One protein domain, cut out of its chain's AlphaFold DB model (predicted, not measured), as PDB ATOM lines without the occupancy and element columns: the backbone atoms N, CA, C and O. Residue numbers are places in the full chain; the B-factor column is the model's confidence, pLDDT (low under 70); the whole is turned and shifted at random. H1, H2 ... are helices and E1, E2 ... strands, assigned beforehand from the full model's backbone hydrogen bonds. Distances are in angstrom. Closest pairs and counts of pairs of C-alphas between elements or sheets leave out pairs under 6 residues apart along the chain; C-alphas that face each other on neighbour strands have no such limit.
ATOM      1  N   GLU A 142       7.667  36.125 145.530       91.75
ATOM      2  CA  GLU A 142       7.402  35.253 146.670       91.75
ATOM      3  C   GLU A 142       8.681  34.475 146.994       91.75
ATOM      4  O   GLU A 142       9.199  33.734 146.153       91.75
ATOM      5  N   VAL A 143       9.183  34.637 148.217       91.00
ATOM      6  CA  VAL A 143      10.363  33.933 148.728       91.00
ATOM      7  C   VAL A 143       9.924  32.950 149.806       91.00
ATOM      8  O   VAL A 143       9.340  33.332 150.819       91.00
ATOM      9  N   ILE A 144      10.198  31.666 149.582       91.19
ATOM     10  CA  ILE A 144       9.898  30.578 150.517       91.19
ATOM     11  C   ILE A 144      11.207  30.180 151.192       91.19
ATOM     12  O   ILE A 144      12.156  29.819 150.493       91.19
ATOM     13  N   ALA A 145      11.260  30.228 152.524       90.06
ATOM     14  CA  ALA A 145      12.421  29.810 153.302       90.06
ATOM     15  C   ALA A 145      12.078  28.646 154.245       90.06
ATOM     16  O   ALA A 145      10.943  28.524 154.697       90.06
ATOM     17  N   SER A 146      13.055  27.783 154.533       85.44
ATOM     18  CA  SER A 146      12.904  26.630 155.432       85.44
ATOM     19  C   SER A 146      12.643  27.036 156.882       85.44
ATOM     20  O   SER A 146      11.960  26.327 157.614       85.44
ATOM     21  N   ASP A 147      13.195  28.182 157.282       77.00
ATOM     22  CA  ASP A 147      13.238  28.632 158.675       77.00
ATOM     23  C   ASP A 147      12.082  29.594 159.019       77.00
ATOM     24  O   ASP A 147      11.989  30.081 160.152       77.00
ATOM     25  N   SER A 148      11.213  29.899 158.048       71.62
ATOM     26  CA  SER A 148      10.047  30.765 158.219       71.62
ATOM     27  C   SER A 148       8.757  29.946 158.282       71.62
ATOM     28  O   SER A 148       8.537  29.032 157.495       71.62
ATOM     29  N   ASN A 149       7.838  30.333 159.172       66.75
ATOM     30  CA  ASN A 149       6.496  29.735 159.286       66.75
ATOM     31  C   ASN A 149       5.570  30.057 158.085       66.75
ATOM     32  O   ASN A 149       4.353  29.923 158.184       66.75
ATOM     33  N   GLY A 150       6.117  30.521 156.961       74.06
ATOM     34  CA  GLY A 150       5.364  30.972 155.795       74.06
ATOM     35  C   GLY A 150       6.270  31.500 154.686       74.06
ATOM     36  O   GLY A 150       7.497  31.471 154.803       74.06
ATOM     37  N   SER A 151       5.658  31.982 153.605       85.56
ATOM     38  CA  SER A 151       6.355  32.636 152.497       85.56
ATOM     39  C   SER A 151       6.303  34.160 152.621       85.56
ATOM     40  O   SER A 151       5.301  34.736 153.045       85.56
ATOM     41  N   TYR A 152       7.392  34.822 152.237       87.06
ATOM     42  CA  TYR A 152       7.458  36.275 152.117       87.06
ATOM     43  C   TYR A 152       6.947  36.654 150.734       87.06
ATOM     44  O   TYR A 152       7.635  36.441 149.737       87.06
ATOM     45  N   ARG A 153       5.716  37.153 150.663       87.38
ATOM     46  CA  ARG A 153       5.061  37.544 149.411       87.38
ATOM     47  C   ARG A 153       5.257  39.025 149.145       87.38
ATOM     48  O   ARG A 153       5.482  39.795 150.064       87.38
ATOM     49  N   CYS A 154       5.154  39.429 147.887       88.00
ATOM     50  CA  CYS A 154       5.193  40.837 147.503       88.00
ATOM     51  C   CYS A 154       6.411  41.598 148.022       88.00
ATOM     52  O   CYS A 154       6.331  42.754 148.431       88.00
ATOM     53  N   VAL A 155       7.554  40.917 147.974       90.12
ATOM     54  CA  VAL A 155       8.847  41.497 148.307       90.12
ATOM     55  C   VAL A 155       9.601  41.883 147.043       90.12
ATOM     56  O   VAL A 155       9.510  41.228 146.001       90.12
ATOM     57  N   HIS A 156      10.386  42.944 147.148       91.38
ATOM     58  CA  HIS A 156      11.402  43.320 146.183       91.38
ATOM     59  C   HIS A 156      12.775  42.851 146.674       91.38
ATOM     60  O   HIS A 156      13.146  43.096 147.820       91.38
ATOM     61  N   ILE A 157      13.537  42.176 145.815       90.56
ATOM     62  CA  ILE A 157      14.890  41.711 146.139       90.56
ATOM     63  C   ILE A 157      15.870  42.840 145.819       90.56
ATOM     64  O   ILE A 157      15.998  43.219 144.656       90.56
ATOM     65  N   LEU A 158      16.570  43.367 146.827       87.31
ATOM     66  CA  LEU A 158      17.547  44.441 146.611       87.31
ATOM     67  C   LEU A 158      18.890  43.910 146.102       87.31
ATOM     68  O   LEU A 158      19.430  44.418 145.115       87.31
ATOM     69  N   ALA A 159      19.453  42.952 146.839       87.38
ATOM     70  CA  ALA A 159      20.768  42.356 146.623       87.38
ATOM     71  C   ALA A 159      21.016  41.253 147.667       87.38
ATOM     72  O   ALA A 159      20.228  41.065 148.598       87.38
ATOM     73  N   SER A 160      22.143  40.562 147.521       87.69
ATOM     74  CA  SER A 160      22.701  39.697 148.559       87.69
ATOM     75  C   SER A 160      23.840  40.405 149.297       87.69
ATOM     76  O   SER A 160      24.588  41.177 148.691       87.69
ATOM     77  N   ILE A 161      23.957  40.162 150.604       89.12
ATOM     78  CA  ILE A 161      25.091  40.576 151.432       89.12
ATOM     79  C   ILE A 161      25.602  39.348 152.180       89.12
ATOM     80  O   ILE A 161      24.917  38.837 153.071       89.12
ATOM     81  N   ALA A 162      26.828  38.918 151.874       87.38
ATOM     82  CA  ALA A 162      27.438  37.744 152.492       87.38
ATOM     83  C   ALA A 162      26.537  36.505 152.339       87.38
ATOM     84  O   ALA A 162      26.379  35.992 151.243       87.38
ATOM     85  N   SER A 163      25.941  36.019 153.430       88.12
ATOM     86  CA  SER A 163      25.042  34.860 153.424       88.12
ATOM     87  C   SER A 163      23.559  35.231 153.500       88.12
ATOM     88  O   SER A 163      22.737  34.359 153.793       88.12
ATOM     89  N   TYR A 164      23.205  36.508 153.345       90.19
ATOM     90  CA  TYR A 164      21.843  37.008 153.518       90.19
ATOM     91  C   TYR A 164      21.292  37.614 152.229       90.19
ATOM     92  O   TYR A 164      21.867  38.537 151.658       90.19
ATOM     93  N   LEU A 165      20.105  37.162 151.843       91.06
ATOM     94  CA  LEU A 165      19.268  37.806 150.847       91.06
ATOM     95  C   LEU A 165      18.517  38.976 151.494       91.06
ATOM     96  O   LEU A 165      17.818  38.791 152.497       91.06
ATOM     97  N   VAL A 166      18.650  40.168 150.911       91.00
ATOM     98  CA  VAL A 166      17.980  41.388 151.377       91.00
ATOM     99  C   VAL A 166      16.709  41.621 150.573       91.00
ATOM    100  O   VAL A 166      16.743  41.854 149.362       91.00
ATOM    101  N   LEU A 167      15.585  41.597 151.275       91.81
ATOM    102  CA  LEU A 167      14.248  41.790 150.740       91.81
ATOM    103  C   LEU A 167      13.641  43.071 151.306       91.81
ATOM    104  O   LEU A 167      13.938  43.458 152.433       91.81
ATOM    105  N   ILE A 168      12.764  43.711 150.543       90.00
ATOM    106  CA  ILE A 168      12.002  44.884 150.967       90.00
ATOM    107  C   ILE A 168      10.528  44.627 150.687       90.00
ATOM    108  O   ILE A 168      10.166  44.328 149.552       90.00
ATOM    109  N   GLY A 169       9.688  44.718 151.716       86.19
ATOM    110  CA  GLY A 169       8.232  44.632 151.558       86.19
ATOM    111  C   GLY A 169       7.612  45.906 150.969       86.19
ATOM    112  O   GLY A 169       8.298  46.912 150.781       86.19
ATOM    113  N   GLU A 170       6.295  45.890 150.734       81.62
ATOM    114  CA  GLU A 170       5.523  47.058 150.255       81.62
ATOM    115  C   GLU A 170       5.734  48.298 151.140       81.62
ATOM    116  O   GLU A 170       5.994  49.386 150.627       81.62
ATOM    117  N   ASP A 171       5.745  48.120 152.465       82.62
ATOM    118  CA  ASP A 171       5.940  49.198 153.447       82.62
ATOM    119  C   ASP A 171       7.400  49.676 153.574       82.62
ATOM    120  O   ASP A 171       7.764  50.362 154.530       82.62
ATOM    121  N   LEU A 172       8.266  49.303 152.625       84.56
ATOM    122  CA  LEU A 172       9.702  49.598 152.621       84.56
ATOM    123  C   LEU A 172      10.457  49.011 153.827       84.56
ATOM    124  O   LEU A 172      11.537  49.483 154.188       84.56
ATOM    125  N   GLN A 173       9.892  47.979 154.451       85.00
ATOM    126  CA  GLN A 173      10.488  47.293 155.593       85.00
ATOM    127  C   GLN A 173      11.507  46.250 155.107       85.00
ATOM    128  O   GLN A 173      11.146  45.401 154.282       85.00
ATOM    129  N   PRO A 174      12.762  46.288 155.593       88.75
ATOM    130  CA  PRO A 174      13.773  45.307 155.231       88.75
ATOM    131  C   PRO A 174      13.542  43.965 155.919       88.75
ATOM    132  O   PRO A 174      13.266  43.888 157.115       88.75
ATOM    133  N   VAL A 175      13.726  42.894 155.156       87.62
ATOM    134  CA  VAL A 175      13.702  41.511 155.622       87.62
ATOM    135  C   VAL A 175      14.992  40.840 155.168       87.62
ATOM    136  O   VAL A 175      15.357  40.888 153.995       87.62
ATOM    137  N   LEU A 176      15.695  40.218 156.110       88.94
ATOM    138  CA  LEU A 176      16.931  39.486 155.855       88.94
ATOM    139  C   LEU A 176      16.662  37.992 156.004       88.94
ATOM    140  O   LEU A 176      16.212  37.544 157.061       88.94
ATOM    141  N   ILE A 177      16.959  37.223 154.963       89.12
ATOM    142  CA  ILE A 177      16.815  35.762 154.966       89.12
ATOM    143  C   ILE A 177      18.171  35.151 154.657       89.12
ATOM    144  O   ILE A 177      18.845  35.596 153.735       89.12
ATOM    145  N   LYS A 178      18.583  34.120 155.396       89.56
ATOM    146  CA  LYS A 178      19.807  33.386 155.049       89.56
ATOM    147  C   LYS A 178      19.622  32.708 153.696       89.56
ATOM    148  O   LYS A 178      18.674  31.944 153.538       89.56
ATOM    149  N   GLU A 179      20.534  32.915 152.756       88.50
ATOM    150  CA  GLU A 179      20.442  32.311 151.420       88.50
ATOM    151  C   GLU A 179      20.349  30.786 151.478       88.50
ATOM    152  O   GLU A 179      19.547  30.189 150.769       88.50
ATOM    153  N   SER A 180      21.083  30.160 152.402       90.12
ATOM    154  CA  SER A 180      21.040  28.711 152.626       90.12
ATOM    155  C   SER A 180      19.668  28.188 153.065       90.12
ATOM    156  O   SER A 180      19.418  26.993 152.963       90.12
ATOM    157  N   SER A 181      18.803  29.060 153.591       91.25
ATOM    158  CA  SER A 181      17.433  28.720 153.987       91.25
ATOM    159  C   SER A 181      16.420  28.963 152.866       91.25
ATOM    160  O   SER A 181      15.274  28.544 152.991       91.25
ATOM    161  N   VAL A 182      16.801  29.635 151.772       91.69
ATOM    162  CA  VAL A 182      15.886  29.940 150.667       91.69
ATOM    163  C   VAL A 182      15.629  28.672 149.857       91.69
ATOM    164  O   VAL A 182      16.513  28.143 149.193       91.69
ATOM    165  N   LEU A 183      14.384  28.202 149.888       93.38
ATOM    166  CA  LEU A 183      13.937  27.028 149.140       93.38
ATOM    167  C   LEU A 183      13.509  27.390 147.715       93.38
ATOM    168  O   LEU A 183      13.649  26.589 146.795       93.38
ATOM    169  N   SER A 184      12.915  28.573 147.531       93.19
ATOM    170  CA  SER A 184      12.317  28.969 146.254       93.19
ATOM    171  C   SER A 184      12.115  30.480 146.170       93.19
ATOM    172  O   SER A 184      11.603  31.083 147.113       93.19
ATOM    173  N   ILE A 185      12.405  31.056 145.002       93.00
ATOM    174  CA  ILE A 185      12.057  32.432 144.629       93.00
ATOM    175  C   ILE A 185      11.151  32.364 143.400       93.00
ATOM    176  O   ILE A 185      11.542  31.814 142.371       93.00
ATOM    177  N   LYS A 186       9.937  32.910 143.503       92.69
ATOM    178  CA  LYS A 186       8.948  32.904 142.417       92.69
ATOM    179  C   LYS A 186       8.514  34.322 142.086       92.69
ATOM    180  O   LYS A 186       8.134  35.077 142.974       92.69
ATOM    181  N   THR A 187       8.528  34.680 140.807       91.19
ATOM    182  CA  THR A 187       7.859  35.897 140.329       91.19
ATOM    183  C   THR A 187       6.356  35.719 140.481       91.19
ATOM    184  O   THR A 187       5.801  34.746 139.967       91.19
ATOM    185  N   MET A 188       5.690  36.643 141.169       86.25
ATOM    186  CA  MET A 188       4.257  36.495 141.442       86.25
ATOM    187  C   MET A 188       3.381  36.949 140.276       86.25
ATOM    188  O   MET A 188       2.196  36.632 140.231       86.25
ATOM    189  N   MET A 189       3.941  37.731 139.356       86.88
ATOM    190  CA  MET A 189       3.162  38.479 138.388       86.88
ATOM    191  C   MET A 189       3.961  38.749 137.093       86.88
ATOM    192  O   MET A 189       5.175  38.554 137.049       86.88
ATOM    193  N   GLN A 190       3.271  39.179 136.031       81.88
ATOM    194  CA  GLN A 190       3.877  39.537 134.736       81.88
ATOM    195  C   GLN A 190       4.739  40.819 134.814       81.88
ATOM    196  O   GLN A 190       4.676  41.538 135.800       81.88
ATOM    197  N   PRO A 191       5.578  41.141 133.817       85.06
ATOM    198  CA  PRO A 191       6.358  42.378 133.850       85.06
ATOM    199  C   PRO A 191       5.497  43.649 133.916       85.06
ATOM    200  O   PRO A 191       4.464  43.726 133.252       85.06
ATOM    201  N   TYR A 192       5.954  44.657 134.674       86.06
ATOM    202  CA  TYR A 192       5.320  45.982 134.715       86.06
ATOM    203  C   TYR A 192       5.240  46.571 133.292       86.06
ATOM    204  O   TYR A 192       6.246  46.530 132.570       86.06
ATOM    205  N   PRO A 193       4.081  47.108 132.865       87.31
ATOM    206  CA  PRO A 193       3.919  47.634 131.515       87.31
ATOM    207  C   PRO A 193       4.851  48.825 131.283       87.31
ATOM    208  O   PRO A 193       4.969  49.717 132.117       87.31
ATOM    209  N   VAL A 194       5.512  48.855 130.130       87.19
ATOM    210  CA  VAL A 194       6.470  49.915 129.792       87.19
ATOM    211  C   VAL A 194       5.775  50.971 128.934       87.19
ATOM    212  O   VAL A 194       5.126  50.641 127.939       87.19
ATOM    213  N   GLU A 195       5.906  52.241 129.324       86.31
ATOM    214  CA  GLU A 195       5.303  53.373 128.609       86.31
ATOM    215  C   GLU A 195       6.008  53.657 127.279       86.31
ATOM    216  O   GLU A 195       5.354  53.903 126.268       86.31
ATOM    217  N   GLU A 196       7.337  53.569 127.256       86.62
ATOM    218  CA  GLU A 196       8.142  53.851 126.075       86.62
ATOM    219  C   GLU A 196       9.275  52.833 125.933       86.62
ATOM    220  O   GLU A 196      10.051  52.602 126.859       86.62
ATOM    221  N   ILE A 197       9.378  52.218 124.754       82.31
ATOM    222  CA  ILE A 197      10.460  51.285 124.431       82.31
ATOM    223  C   ILE A 197      11.365  51.951 123.399       82.31
ATOM    224  O   ILE A 197      10.942  52.240 122.276       82.31
ATOM    225  N   THR A 198      12.631  52.162 123.751       78.81
ATOM    226  CA  THR A 198      13.652  52.647 122.817       78.81
ATOM    227  C   THR A 198      14.236  51.463 122.044       78.81
ATOM    228  O   THR A 198      14.838  50.561 122.627       78.81
ATOM    229  N   ARG A 199      14.068  51.436 120.716       74.38
ATOM    230  CA  ARG A 199      14.708  50.449 119.827       74.38
ATOM    231  C   ARG A 199      15.645  51.175 118.868       74.38
ATOM    232  O   ARG A 199      15.238  51.667 117.820       74.38
ATOM    233  N   GLY A 200      16.923  51.244 119.230       77.12
ATOM    234  CA  GLY A 200      17.912  52.000 118.464       77.12
ATOM    235  C   GLY A 200      17.685  53.507 118.602       77.12
ATOM    236  O   GLY A 200      17.755  54.031 119.708       77.12
ATOM    237  N   ARG A 201      17.436  54.209 117.487       73.31
ATOM    238  CA  ARG A 201      17.200  55.669 117.476       73.31
ATOM    239  C   ARG A 201      15.729  56.072 117.585       73.31
ATOM    240  O   ARG A 201      15.456  57.256 117.740       73.31
ATOM    241  N   SER A 202      14.797  55.131 117.456       73.88
ATOM    242  CA  SER A 202      13.368  55.414 117.563       73.88
ATOM    243  C   SER A 202      12.828  54.968 118.913       73.88
ATOM    244  O   SER A 202      13.185  53.906 119.437       73.88
ATOM    245  N   SER A 203      11.947  55.791 119.466       84.38
ATOM    246  CA  SER A 203      11.167  55.450 120.639       84.38
ATOM    247  C   SER A 203       9.723  55.164 120.242       84.38
ATOM    248  O   SER A 203       9.143  55.818 119.370       84.38
ATOM    249  N   PHE A 204       9.167  54.105 120.821       85.38
ATOM    250  CA  PHE A 204       7.793  53.685 120.589       85.38
ATOM    251  C   PHE A 204       7.010  53.871 121.880       85.38
ATOM    252  O   PHE A 204       7.279  53.188 122.866       85.38
ATOM    253  N   VAL A 205       6.033  54.776 121.851       88.19
ATOM    254  CA  VAL A 205       5.106  54.987 122.965       88.19
ATOM    255  C   VAL A 205       4.010  53.928 122.909       88.19
ATOM    256  O   VAL A 205       3.307  53.785 121.901       88.19
ATOM    257  N   ASN A 206       3.850  53.185 123.999       86.88
ATOM    258  CA  ASN A 206       2.783  52.214 124.163       86.88
ATOM    259  C   ASN A 206       1.439  52.942 124.327       86.88
ATOM    260  O   ASN A 206       1.112  53.472 125.389       86.88
ATOM    261  N   LYS A 207       0.623  52.933 123.267       89.38
ATOM    262  CA  LYS A 207      -0.703  53.577 123.253       89.38
ATOM    263  C   LYS A 207      -1.668  52.999 124.297       89.38
ATOM    264  O   LYS A 207      -2.578  53.704 124.726       89.38
ATOM    265  N   ASN A 208      -1.457  51.753 124.720       89.38
ATOM    266  CA  ASN A 208      -2.305  51.053 125.682       89.38
ATOM    267  C   ASN A 208      -1.782  51.138 127.122       89.38
ATOM    268  O   ASN A 208      -2.438  50.614 128.022       89.38
ATOM    269  N   TYR A 209      -0.661  51.829 127.364       89.56
ATOM    270  CA  TYR A 209       0.010  51.864 128.667       89.56
ATOM    271  C   TYR A 209      -0.937  52.190 129.827       89.56
ATOM    272  O   TYR A 209      -0.938  51.491 130.832       89.56
ATOM    273  N   LYS A 210      -1.808  53.198 129.678       89.81
ATOM    274  CA  LYS A 210      -2.768  53.574 130.734       89.81
ATOM    275  C   LYS A 210      -3.734  52.441 131.092       89.81
ATOM    276  O   LYS A 210      -4.047  52.247 132.264       89.81
ATOM    277  N   MET A 211      -4.211  51.707 130.088       92.50
ATOM    278  CA  MET A 211      -5.125  50.584 130.285       92.50
ATOM    279  C   MET A 211      -4.394  49.397 130.918       92.50
ATOM    280  O   MET A 211      -4.863  48.855 131.915       92.50
ATOM    281  N   GLU A 212      -3.231  49.029 130.374       88.50
ATOM    282  CA  GLU A 212      -2.399  47.931 130.882       88.50
ATOM    283  C   GLU A 212      -1.952  48.189 132.322       88.50
ATOM    284  O   GLU A 212      -2.075  47.304 133.165       88.50
ATOM    285  N   LYS A 213      -1.538  49.423 132.633       90.50
ATOM    286  CA  LYS A 213      -1.194  49.850 133.990       90.50
ATOM    287  C   LYS A 213      -2.377  49.720 134.947       90.50
ATOM    288  O   LYS A 213      -2.218  49.178 136.028       90.50
ATOM    289  N   SER A 214      -3.579  50.137 134.549       90.12
ATOM    290  CA  SER A 214      -4.760  49.986 135.412       90.12
ATOM    291  C   SER A 214      -5.098  48.518 135.705       90.12
ATOM    292  O   SER A 214      -5.496  48.180 136.821       90.12
ATOM    293  N   ILE A 215      -4.948  47.634 134.714       88.88
ATOM    294  CA  ILE A 215      -5.131  46.185 134.896       88.88
ATOM    295  C   ILE A 215      -4.051  45.634 135.830       88.88
ATOM    296  O   ILE A 215      -4.355  44.842 136.724       88.88
ATOM    297  N   TRP A 216      -2.814  46.081 135.630       90.19
ATOM    298  CA  TRP A 216      -1.669  45.711 136.440       90.19
ATOM    299  C   TRP A 216      -1.855  46.089 137.908       90.19
ATOM    300  O   TRP A 216      -1.803  45.208 138.761       90.19
ATOM    301  N   ASP A 217      -2.175  47.352 138.187       89.25
ATOM    302  CA  ASP A 217      -2.371  47.871 139.542       89.25
ATOM    303  C   ASP A 217      -3.478  47.092 140.276       89.25
ATOM    304  O   ASP A 217      -3.296  46.672 141.416       89.25
ATOM    305  N   LYS A 218      -4.594  46.785 139.596       88.69
ATOM    306  CA  LYS A 218      -5.679  45.964 140.167       88.69
ATOM    307  C   LYS A 218      -5.252  44.530 140.463       88.69
ATOM    308  O   LYS A 218      -5.708  43.934 141.439       88.69
ATOM    309  N   HIS A 219      -4.446  43.930 139.587       87.12
ATOM    310  CA  HIS A 219      -3.930  42.587 139.832       87.12
ATOM    311  C   HIS A 219      -2.938  42.596 140.994       87.12
ATOM    312  O   HIS A 219      -2.977  41.691 141.824       87.12
ATOM    313  N   TRP A 220      -2.109  43.638 141.068       88.62
ATOM    314  CA  TRP A 220      -1.115  43.842 142.111       88.62
ATOM    315  C   TRP A 220      -1.790  43.952 143.471       88.62
ATOM    316  O   TRP A 220      -1.478  43.179 144.370       88.62
ATOM    317  N   GLU A 221      -2.809  44.805 143.581       86.25
ATOM    318  CA  GLU A 221      -3.630  44.921 144.787       86.25
ATOM    319  C   GLU A 221      -4.279  43.582 145.148       86.25
ATOM    320  O   GLU A 221      -4.214  43.150 146.287       86.25
ATOM    321  N   ARG A 222      -4.827  42.829 144.195       84.75
ATOM    322  CA  ARG A 222      -5.422  41.524 144.528       84.75
ATOM    323  C   ARG A 222      -4.421  40.522 145.120       84.75
ATOM    324  O   ARG A 222      -4.816  39.688 145.928       84.75
ATOM    325  N   VAL A 223      -3.173  40.537 144.653       82.94
ATOM    326  CA  VAL A 223      -2.154  39.542 145.027       82.94
ATOM    327  C   VAL A 223      -1.384  39.962 146.279       82.94
ATOM    328  O   VAL A 223      -1.042  39.106 147.093       82.94
ATOM    329  N   CYS A 224      -1.114  41.258 146.421       80.69
ATOM    330  CA  CYS A 224      -0.272  41.810 147.477       80.69
ATOM    331  C   CYS A 224      -1.050  42.421 148.636       80.69
ATOM    332  O   CYS A 224      -0.533  42.476 149.749       80.69
ATOM    333  N   TYR A 225      -2.300  42.820 148.410       71.56
ATOM    334  CA  TYR A 225      -3.150  43.366 149.455       71.56
ATOM    335  C   TYR A 225      -3.847  42.220 150.201       71.56
ATOM    336  O   TYR A 225      -4.928  41.764 149.832       71.56
TER     337      TYR A 225
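AT A GLANCE: This is residues 142 to 225 of the 244 residues of an uncharacterized protein of Kangiella spongicola (UniProt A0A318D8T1). A strongly twisted sheet of five strands, E1 to E5, makes one end of the domain, and the small hairpin of E6 and E7 makes the other. An outgoing stretch, residues 188 to 195, leads from the sheet to the hairpin, and the helix H1 runs back from there until its last turns graze the sheet. The printed part has 84 residues, with seven named strands followed by one named helix; the class is mixed, helices and strands. The large sheet has the order E4, E3, E2, E1, E5 and, like the pair E6 and E7, is antiparallel. The whole is loose, with a radius of gyration of the C-alphas of 16.5 A, and only just elongated, spanning 47 by 31 by 21 A.

IN THESE COORDINATES: E1 is residues 142 to 145, 9.9 A long, beginning with C-alpha 142 at (7.402, 35.253, 146.670). E2, residues 151 to 161, is the longest strand by residues and measures 20.4 A; it bends by 106 degrees at residue 154. E3 is residues 164 to 168, 12.9 A, E4 residues 174 to 178, 13.4 A, and E5 residues 182 to 187, 14.4 A, ending with C-alpha 187 at (7.859, 35.897, 140.329). E6, residues 196 to 199, is 9.7 A long, and E7, residues 202 to 205, 9.9 A. H1, residues 209 to 224, is 21.3 A long and ends with C-alpha 224 at (-0.272, 41.810, 147.477).

HOW THE PARTS SIT: E1 to E4 form a meander, each strand the antiparallel neighbour of the one before. The pairing of E2 is staggered: its residues 151 to 152 pair with E1, with N 152 and O 143 2.8 A apart, and its residues 156 to 161 pair with E3, with N 156 and O 168 2.8 A apart. E4 is an edge strand beside E3, with N 167 and O 175 2.8 A apart. E5, the other edge strand, is antiparallel to E1 at 174 degrees, with N 144 and O 184 2.9 A apart. E4 and E5 meet only through their link. H1 only grazes the sheet, with its residues 220 to 224; the closest C-alphas of E2 and H1, those of Cys 154 and Cys 224, are 5.6 A apart. In H1 every O i to N i+4 pair is within hydrogen-bond range. E6 and E7 form a hairpin, with N 199 and O 202 2.9 A apart. E6 is apart from H1.

THE WHOLE: The C-alphas farthest apart, those of Asn 149 and Arg 201, are 50.4 A from each other. Residues 198 to 203 stand free. The printed part has no cut and no long link; the link from E5 to E6, 8 residues, is short, and the others are tight. The mean pLDDT of the printed part is 86.5, and residue 149 is under 70.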